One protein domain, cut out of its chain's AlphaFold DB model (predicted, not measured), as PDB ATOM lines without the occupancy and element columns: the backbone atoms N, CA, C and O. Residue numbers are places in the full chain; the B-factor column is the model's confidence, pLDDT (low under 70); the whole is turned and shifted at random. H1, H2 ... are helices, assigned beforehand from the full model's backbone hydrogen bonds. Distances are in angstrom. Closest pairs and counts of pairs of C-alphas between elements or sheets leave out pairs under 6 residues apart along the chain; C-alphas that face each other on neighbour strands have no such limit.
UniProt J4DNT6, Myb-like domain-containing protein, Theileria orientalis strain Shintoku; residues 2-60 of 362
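AT A GLANCE: This is residues 2 to 60 of the 362 residues of the protein "Myb-like domain-containing protein" of Theileria orientalis strain Shintoku (UniProt J4DNT6). Four short helices pack crosswise on one another, with H3 as the one that the other three meet: H1 and H4 pack on different sides of it, and H2 packs near its first end, about perpendicular to it. H1 and H2 also cross each other nearly at a right angle, while H4 packs on H3 alone. The printed part has 59 residues with four named helices, in the order H1, H2, H3, H4, and no named strand; the class is all helix, with 40 of the residues in the helices. The whole is compact, with a radius of gyration of the C-alphas of 10.9 A, and the C-alphas span 31 by 25 by 18 A.

HOW THE PARTS SIT: Start at H1, residues 2 to 12, and look on to H2, residues 17 to 25: the two touch, the closest C-alphas being those of Ile 9 and Ala 20, 6.5 A apart, and their lines are about perpendicular at 89 degrees. Next comes H3, residues 34 to 42, the hub, which touches three other helices. H1 touches H3 at a steep tilt of 55 degrees, opposite ways, and their closest C-alphas are those of Ile 5 and Ile 38, 7.0 A apart. H2 touches H3 about perpendicular, at 82 degrees, and the closest C-alphas, of Leu 24 and Ile 34, are 6.1 A apart. Last is H4, residues 48 to 58, which touches H3 with 8 pairs of C-alphas within 8 A, the closest those of Thr 36 and Tyr 52 at 5.7 A; they run opposite ways at a steep tilt of 68 degrees, only just short of about perpendicular. H1 and H4 are apart, and H2 and H4 are only just apart, at 8.1 A. The helix packing is mostly crossed, with no touching pair at a shallow tilt. In H1, H2, H3 and H4 every O i to N i+4 pair is within hydrogen-bond range.

IN THESE COORDINATES: Find C-alpha 2 at (187.305, 150.553, 250.566); from there H1 runs 15.3 A to C-alpha 12. H2 runs 12.2 A from Arg 17 to Ile 25. Find C-alpha 34 at (186.018, 163.782, 250.986), where H3 begins; it runs 12.6 A to Val 42. H4 runs 15.6 A from Ser 48 to C-alpha 58 at (183.307, 151.227, 242.229).

THE WHOLE: The two C-alphas farthest apart, those of Asp 14 and Asp 45, are 31.5 A apart. The links from H1 to H2 and from H3 to H4 are tight, the link from H2 to H3, of 8 residues, is short, and none is long. The printed part has no cut. The mean pLDDT of the printed part is 81.7; look for the values under 70 at residues 26 to 30, after H2.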
ATOM      1  N   ASP A   2     188.672 150.876 250.116       82.25
ATOM      2  CA  ASP A   2     187.305 150.553 250.566       82.25
ATOM      3  C   ASP A   2     187.202 150.424 252.096       82.25
ATOM      4  O   ASP A   2     186.467 151.187 252.700       82.25
ATOM      5  N   ALA A   3     188.083 149.651 252.745       85.38
ATOM      6  CA  ALA A   3     188.111 149.548 254.213       85.38
ATOM      7  C   ALA A   3     188.320 150.891 254.951       85.38
ATOM      8  O   ALA A   3     187.809 151.093 256.046       85.38
ATOM      9  N   ALA A   4     189.071 151.827 254.358       84.81
ATOM     10  CA  ALA A   4     189.283 153.148 254.953       84.81
ATOM     11  C   ALA A   4     188.062 154.061 254.771       84.81
ATOM     12  O   ALA A   4     187.820 154.934 255.596       84.81
ATOM     13  N   ILE A   5     187.306 153.863 253.689       85.12
ATOM     14  CA  ILE A   5     186.032 154.545 253.455       85.12
ATOM     15  C   ILE A   5     184.972 153.980 254.396       85.12
ATOM     16  O   ILE A   5     184.262 154.760 255.014       85.12
ATOM     17  N   ASP A   6     184.905 152.659 254.548       86.94
ATOM     18  CA  ASP A   6     183.948 152.002 255.437       86.94
ATOM     19  C   ASP A   6     184.183 152.421 256.896       86.94
ATOM     20  O   ASP A   6     183.234 152.805 257.571       86.94
ATOM     21  N   LYS A   7     185.450 152.484 257.338       88.81
ATOM     22  CA  LYS A   7     185.823 153.032 258.653       88.81
ATOM     23  C   LYS A   7     185.389 154.494 258.821       88.81
ATOM     24  O   LYS A   7     184.822 154.864 259.842       88.81
ATOM     25  N   PHE A   8     185.627 155.332 257.810       87.06
ATOM     26  CA  PHE A   8     185.208 156.734 257.859       87.06
ATOM     27  C   PHE A   8     183.682 156.875 257.936       87.06
ATOM     28  O   PHE A   8     183.184 157.731 258.660       87.06
ATOM     29  N   ILE A   9     182.939 156.036 257.208       87.00
ATOM     30  CA  ILE A   9     181.474 156.013 257.247       87.00
ATOM     31  C   ILE A   9     180.993 155.615 258.643       87.00
ATOM     32  O   ILE A   9     180.201 156.357 259.211       87.00
ATOM     33  N   SER A  10     181.520 154.530 259.220       88.06
ATOM     34  CA  SER A  10     181.118 154.072 260.558       88.06
ATOM     35  C   SER A  10     181.413 155.080 261.670       88.06
ATOM     36  O   SER A  10     180.748 155.063 262.693       88.06
ATOM     37  N   GLU A  11     182.416 155.942 261.489       89.19
ATOM     38  CA  GLU A  11     182.793 156.963 262.476       89.19
ATOM     39  C   GLU A  11     182.012 158.282 262.326       89.19
ATOM     40  O   GLU A  11     182.018 159.088 263.249       89.19
ATOM     41  N   ASN A  12     181.395 158.551 261.166       87.69
ATOM     42  CA  ASN A  12     180.862 159.885 260.836       87.69
ATOM     43  C   ASN A  12     179.415 159.890 260.310       87.69
ATOM     44  O   ASN A  12     178.873 160.968 260.061       87.69
ATOM     45  N   PHE A  13     178.798 158.731 260.070       86.50
ATOM     46  CA  PHE A  13     177.454 158.633 259.501       86.50
ATOM     47  C   PHE A  13     176.637 157.502 260.135       86.50
ATOM     48  O   PHE A  13     176.964 156.332 259.964       86.50
ATOM     49  N   ASP A  14     175.478 157.854 260.693       84.12
ATOM     50  CA  ASP A  14     174.463 156.906 261.173       84.12
ATOM     51  C   ASP A  14     173.417 156.626 260.082       84.12
ATOM     52  O   ASP A  14     172.233 156.934 260.208       84.12
ATOM     53  N   CYS A  15     173.854 156.128 258.926       85.69
ATOM     54  CA  CYS A  15     172.943 155.747 257.842       85.69
ATOM     55  C   CYS A  15     173.496 154.577 257.034       85.69
ATOM     56  O   CYS A  15     174.622 154.128 257.259       85.69
ATOM     57  N   SER A  16     172.701 154.075 256.082       84.81
ATOM     58  CA  SER A  16     173.161 153.015 255.192       84.81
ATOM     59  C   SER A  16     174.451 153.440 254.482       84.81
ATOM     60  O   SER A  16     174.681 154.616 254.174       84.81
ATOM     61  N   ARG A  17     175.310 152.462 254.191       83.94
ATOM     62  CA  ARG A  17     176.572 152.699 253.483       83.94
ATOM     63  C   ARG A  17     176.353 153.430 252.154       83.94
ATOM     64  O   ARG A  17     177.159 154.272 251.768       83.94
ATOM     65  N   GLU A  18     175.272 153.107 251.456       81.69
ATOM     66  CA  GLU A  18     174.921 153.668 250.150       81.69
ATOM     67  C   GLU A  18     174.494 155.139 250.265       81.69
ATOM     68  O   GLU A  18     174.936 155.978 249.469       81.69
ATOM     69  N   ASP A  19     173.742 155.483 251.312       81.38
ATOM     70  CA  ASP A  19     173.356 156.864 251.612       81.38
ATOM     71  C   ASP A  19     174.557 157.704 252.045       81.38
ATOM     72  O   ASP A  19     174.738 158.835 251.578       81.38
ATOM     73  N   ALA A  20     175.431 157.146 252.887       84.19
ATOM     74  CA  ALA A  20     176.664 157.801 253.310       84.19
ATOM     75  C   ALA A  20     177.589 158.073 252.113       84.19
ATOM     76  O   ALA A  20     178.079 159.191 251.940       84.19
ATOM     77  N   ILE A  21     177.773 157.094 251.220       83.94
ATOM     78  CA  ILE A  21     178.541 157.260 249.978       83.94
ATOM     79  C   ILE A  21     177.918 158.340 249.087       83.94
ATOM     80  O   ILE A  21     178.642 159.189 248.562       83.94
ATOM     81  N   SER A  22     176.592 158.363 248.946       78.69
ATOM     82  CA  SER A  22     175.889 159.383 248.158       78.69
ATOM     83  C   SER A  22     176.115 160.791 248.721       78.69
ATOM     84  O   SER A  22     176.450 161.714 247.970       78.69
ATOM     85  N   LYS A  23     176.056 160.951 250.051       79.69
ATOM     86  CA  LYS A  23     176.390 162.205 250.748       79.69
ATOM     87  C   LYS A  23     177.853 162.606 250.530       79.69
ATOM     88  O   LYS A  23     178.129 163.772 250.250       79.69
ATOM     89  N   LEU A  24     178.783 161.653 250.568       80.25
ATOM     90  CA  LEU A  24     180.219 161.879 250.352       80.25
ATOM     91  C   LEU A  24     180.593 162.220 248.898       80.25
ATOM     92  O   LEU A  24     181.636 162.837 248.653       80.25
ATOM     93  N   ILE A  25     179.761 161.815 247.934       76.50
ATOM     94  CA  ILE A  25     179.911 162.119 246.502       76.50
ATOM     95  C   ILE A  25     179.232 163.445 246.130       76.50
ATOM     96  O   ILE A  25     179.610 164.056 245.123       76.50
ATOM     97  N   SER A  26     178.264 163.908 246.931       66.94
ATOM     98  CA  SER A  26     177.533 165.152 246.682       66.94
ATOM     99  C   SER A  26     178.483 166.350 246.505       66.94
ATOM    100  O   SER A  26     179.495 166.521 247.190       66.94
ATOM    101  N   LYS A  27     178.221 167.135 245.458       59.69
ATOM    102  CA  LYS A  27     179.183 168.062 244.855       59.69
ATOM    103  C   LYS A  27     179.397 169.291 245.750       59.69
ATOM    104  O   LYS A  27     178.505 170.124 245.855       59.69
ATOM    105  N   ARG A  28     180.602 169.476 246.303       58.16
ATOM    106  CA  ARG A  28     181.018 170.730 246.967       58.16
ATOM    107  C   ARG A  28     181.943 171.554 246.064       58.16
ATOM    108  O   ARG A  28     183.160 171.529 246.218       58.16
ATOM    109  N   GLY A  29     181.368 172.278 245.101       63.00
ATOM    110  CA  GLY A  29     182.081 173.320 244.341       63.00
ATOM    111  C   GLY A  29     183.419 172.884 243.714       63.00
ATOM    112  O   GLY A  29     183.477 171.870 243.020       63.00
ATOM    113  N   LYS A  30     184.480 173.682 243.929       68.31
ATOM    114  CA  LYS A  30     185.860 173.435 243.451       68.31
ATOM    115  C   LYS A  30     186.695 172.558 244.401       68.31
ATOM    116  O   LYS A  30     187.831 172.222 244.070       68.31
ATOM    117  N   SER A  31     186.159 172.191 245.563       74.56
ATOM    118  CA  SER A  31     186.903 171.439 246.573       74.56
ATOM    119  C   SER A  31     186.973 169.948 246.216       74.56
ATOM    120  O   SER A  31     185.994 169.387 245.712       74.56
ATOM    121  N   PRO A  32     188.106 169.267 246.478       72.81
ATOM    122  CA  PRO A  32     188.190 167.818 246.339       72.81
ATOM    123  C   PRO A  32     187.126 167.131 247.198       72.81
ATOM    124  O   PRO A  32     186.880 167.538 248.333       72.81
ATOM    125  N   SER A  33     186.511 166.069 246.679       79.69
ATOM    126  CA  SER A  33     185.571 165.275 247.476       79.69
ATOM    127  C   SER A  33     186.274 164.662 248.690       79.69
ATOM    128  O   SER A  33     187.459 164.314 248.625       79.69
ATOM    129  N   ILE A  34     185.522 164.444 249.770       84.44
ATOM    130  CA  ILE A  34     186.018 163.782 250.986       84.44
ATOM    131  C   ILE A  34     186.605 162.399 250.642       84.44
ATOM    132  O   ILE A  34     187.679 162.041 251.119       84.44
ATOM    133  N   LEU A  35     185.993 161.676 249.697       84.25
ATOM    134  CA  LEU A  35     186.510 160.400 249.181       84.25
ATOM    135  C   LEU A  35     187.874 160.526 248.490       84.25
ATOM    136  O   LEU A  35     188.710 159.628 248.604       84.25
ATOM    137  N   THR A  36     188.127 161.631 247.782       85.44
ATOM    138  CA  THR A  36     189.443 161.888 247.178       85.44
ATOM    139  C   THR A  36     190.493 162.120 248.262       85.44
ATOM    140  O   THR A  36     191.607 161.614 248.135       85.44
ATOM    141  N   LEU A  37     190.140 162.841 249.331       86.88
ATOM    142  CA  LEU A  37     191.035 163.105 250.461       86.88
ATOM    143  C   LEU A  37     191.384 161.813 251.211       86.88
ATOM    144  O   LEU A  37     192.564 161.526 251.408       86.88
ATOM    145  N   ILE A  38     190.384 160.990 251.542       86.75
ATOM    146  CA  ILE A  38     190.587 159.669 252.161       86.75
ATOM    147  C   ILE A  38     191.470 158.800 251.259       86.75
ATOM    148  O   ILE A  38     192.484 158.255 251.696       86.75
ATOM    149  N   GLY A  39     191.135 158.711 249.970       85.88
ATOM    150  CA  GLY A  39     191.894 157.903 249.025       85.88
ATOM    151  C   GLY A  39     193.338 158.374 248.846       85.88
ATOM    152  O   GLY A  39     194.219 157.534 248.679       85.88
ATOM    153  N   LYS A  40     193.615 159.682 248.941       88.19
ATOM    154  CA  LYS A  40     194.983 160.218 248.887       88.19
ATOM    155  C   LYS A  40     195.776 160.012 250.173       88.19
ATOM    156  O   LYS A  40     196.983 159.836 250.072       88.19
ATOM    157  N   LYS A  41     195.130 159.957 251.342       88.44
ATOM    158  CA  LYS A  41     195.796 159.545 252.591       88.44
ATOM    159  C   LYS A  41     196.250 158.083 252.533       88.44
ATOM    160  O   LYS A  41     197.339 157.760 252.982       88.44
ATOM    161  N   VAL A  42     195.433 157.208 251.943       88.94
ATOM    162  CA  VAL A  42     195.721 155.762 251.858       88.94
ATOM    163  C   VAL A  42     196.634 155.411 250.679       88.94
ATOM    164  O   VAL A  42     197.389 154.446 250.742       88.94
ATOM    165  N   LEU A  43     196.550 156.162 249.579       87.25
ATOM    166  CA  LEU A  43     197.322 155.946 248.353       87.25
ATOM    167  C   LEU A  43     198.026 157.253 247.938       87.25
ATOM    168  O   LEU A  43     197.652 157.847 246.916       87.25
ATOM    169  N   PRO A  44     199.034 157.715 248.703       86.62
ATOM    170  CA  PRO A  44     199.682 159.008 248.473       86.62
ATOM    171  C   PRO A  44     200.313 159.108 247.078       86.62
ATOM    172  O   PRO A  44     200.118 160.113 246.386       86.62
ATOM    173  N   ASP A  45     200.928 158.020 246.609       87.50
ATOM    174  CA  ASP A  45     201.620 157.938 245.313       87.50
ATOM    175  C   ASP A  45     200.676 157.898 244.099       87.50
ATOM    176  O   ASP A  45     201.090 158.092 242.954       87.50
ATOM    177  N   ARG A  46     199.379 157.624 244.298       85.50
ATOM    178  CA  ARG A  46     198.406 157.574 243.195       85.50
ATOM    179  C   ARG A  46     197.959 158.981 242.821       85.50
ATOM    180  O   ARG A  46     197.614 159.792 243.676       85.50
ATOM    181  N   HIS A  47     197.866 159.270 241.524       86.94
ATOM    182  CA  HIS A  47     197.333 160.548 241.051       86.94
ATOM    183  C   HIS A  47     195.885 160.764 241.538       86.94
ATOM    184  O   HIS A  47     195.050 159.863 241.423       86.94
ATOM    185  N   SER A  48     195.552 161.969 242.017       82.50
ATOM    186  CA  SER A  48     194.229 162.311 242.584       82.50
ATOM    187  C   SER A  48     193.073 161.981 241.633       82.50
ATOM    188  O   SER A  48     192.096 161.354 242.026       82.50
ATOM    189  N   ARG A  49     193.221 162.290 240.338       82.31
ATOM    190  CA  ARG A  49     192.253 161.920 239.283       82.31
ATOM    191  C   ARG A  49     192.016 160.409 239.143       82.31
ATOM    192  O   ARG A  49     190.908 159.994 238.795       82.31
ATOM    193  N   SER A  50     193.031 159.582 239.405       83.25
ATOM    194  CA  SER A  50     192.889 158.121 239.396       83.25
ATOM    195  C   SER A  50     192.068 157.650 240.593       83.25
ATOM    196  O   SER A  50     191.207 156.793 240.423       83.25
ATOM    197  N   VAL A  51     192.313 158.226 241.774       85.94
ATOM    198  CA  VAL A  51     191.538 157.966 242.999       85.94
ATOM    199  C   VAL A  51     190.083 158.394 242.797       85.94
ATOM    200  O   VAL A  51     189.173 157.603 243.036       85.94
ATOM    201  N   TYR A  52     189.876 159.593 242.241       83.69
ATOM    202  CA  TYR A  52     188.564 160.125 241.871       83.69
ATOM    203  C   TYR A  52     187.778 159.180 240.959       83.69
ATOM    204  O   TYR A  52     186.620 158.846 241.207       83.69
ATOM    205  N   SER A  53     188.433 158.721 239.893       81.62
ATOM    206  CA  SER A  53     187.809 157.837 238.910       81.62
ATOM    207  C   SER A  53     187.501 156.455 239.482       81.62
ATOM    208  O   SER A  53     186.525 155.846 239.062       81.62
ATOM    209  N   TYR A  54     188.323 155.956 240.409       83.94
ATOM    210  CA  TYR A  54     188.099 154.664 241.052       83.94
ATOM    211  C   TYR A  54     186.793 154.677 241.846       83.94
ATOM    212  O   TYR A  54     185.894 153.898 241.540       83.94
ATOM    213  N   TYR A  55     186.638 155.591 242.806       81.00
ATOM    214  CA  TYR A  55     185.461 155.538 243.669       81.00
ATOM    215  C   TYR A  55     184.168 155.843 242.905       81.00
ATOM    216  O   TYR A  55     183.145 155.222 243.168       81.00
ATOM    217  N   ARG A  56     184.215 156.736 241.905       77.44
ATOM    218  CA  ARG A  56     183.039 157.052 241.082       77.44
ATOM    219  C   ARG A  56     182.514 155.822 240.332       77.44
ATOM    220  O   ARG A  56     181.323 155.754 240.067       77.44
ATOM    221  N   ARG A  57     183.390 154.871 239.991       75.25
ATOM    222  CA  ARG A  57     183.025 153.635 239.281       75.25
ATOM    223  C   ARG A  57     182.694 152.470 240.204       75.25
ATOM    224  O   ARG A  57     181.950 151.591 239.792       75.25
ATOM    225  N   HIS A  58     183.314 152.420 241.380       76.44
ATOM    226  CA  HIS A  58     183.307 151.227 242.229       76.44
ATOM    227  C   HIS A  58     182.487 151.371 243.511       76.44
ATOM    228  O   HIS A  58     182.126 150.354 244.089       76.44
ATOM    229  N   LEU A  59     182.198 152.595 243.964       75.31
ATOM    230  CA  LEU A  59     181.396 152.812 245.172       75.31
ATOM    231  C   LEU A  59     179.916 153.061 244.886       75.31
ATOM    232  O   LEU A  59     179.095 152.790 245.752       75.31
ATOM    233  N   LEU A  60     179.577 153.577 243.701       72.06
ATOM    234  CA  LEU A  60     178.186 153.702 243.276       72.06
ATOM    235  C   LEU A  60     177.699 152.347 242.770       72.06
ATOM    236  O   LEU A  60     178.316 151.759 241.874       72.06
TER     237      LEU A  60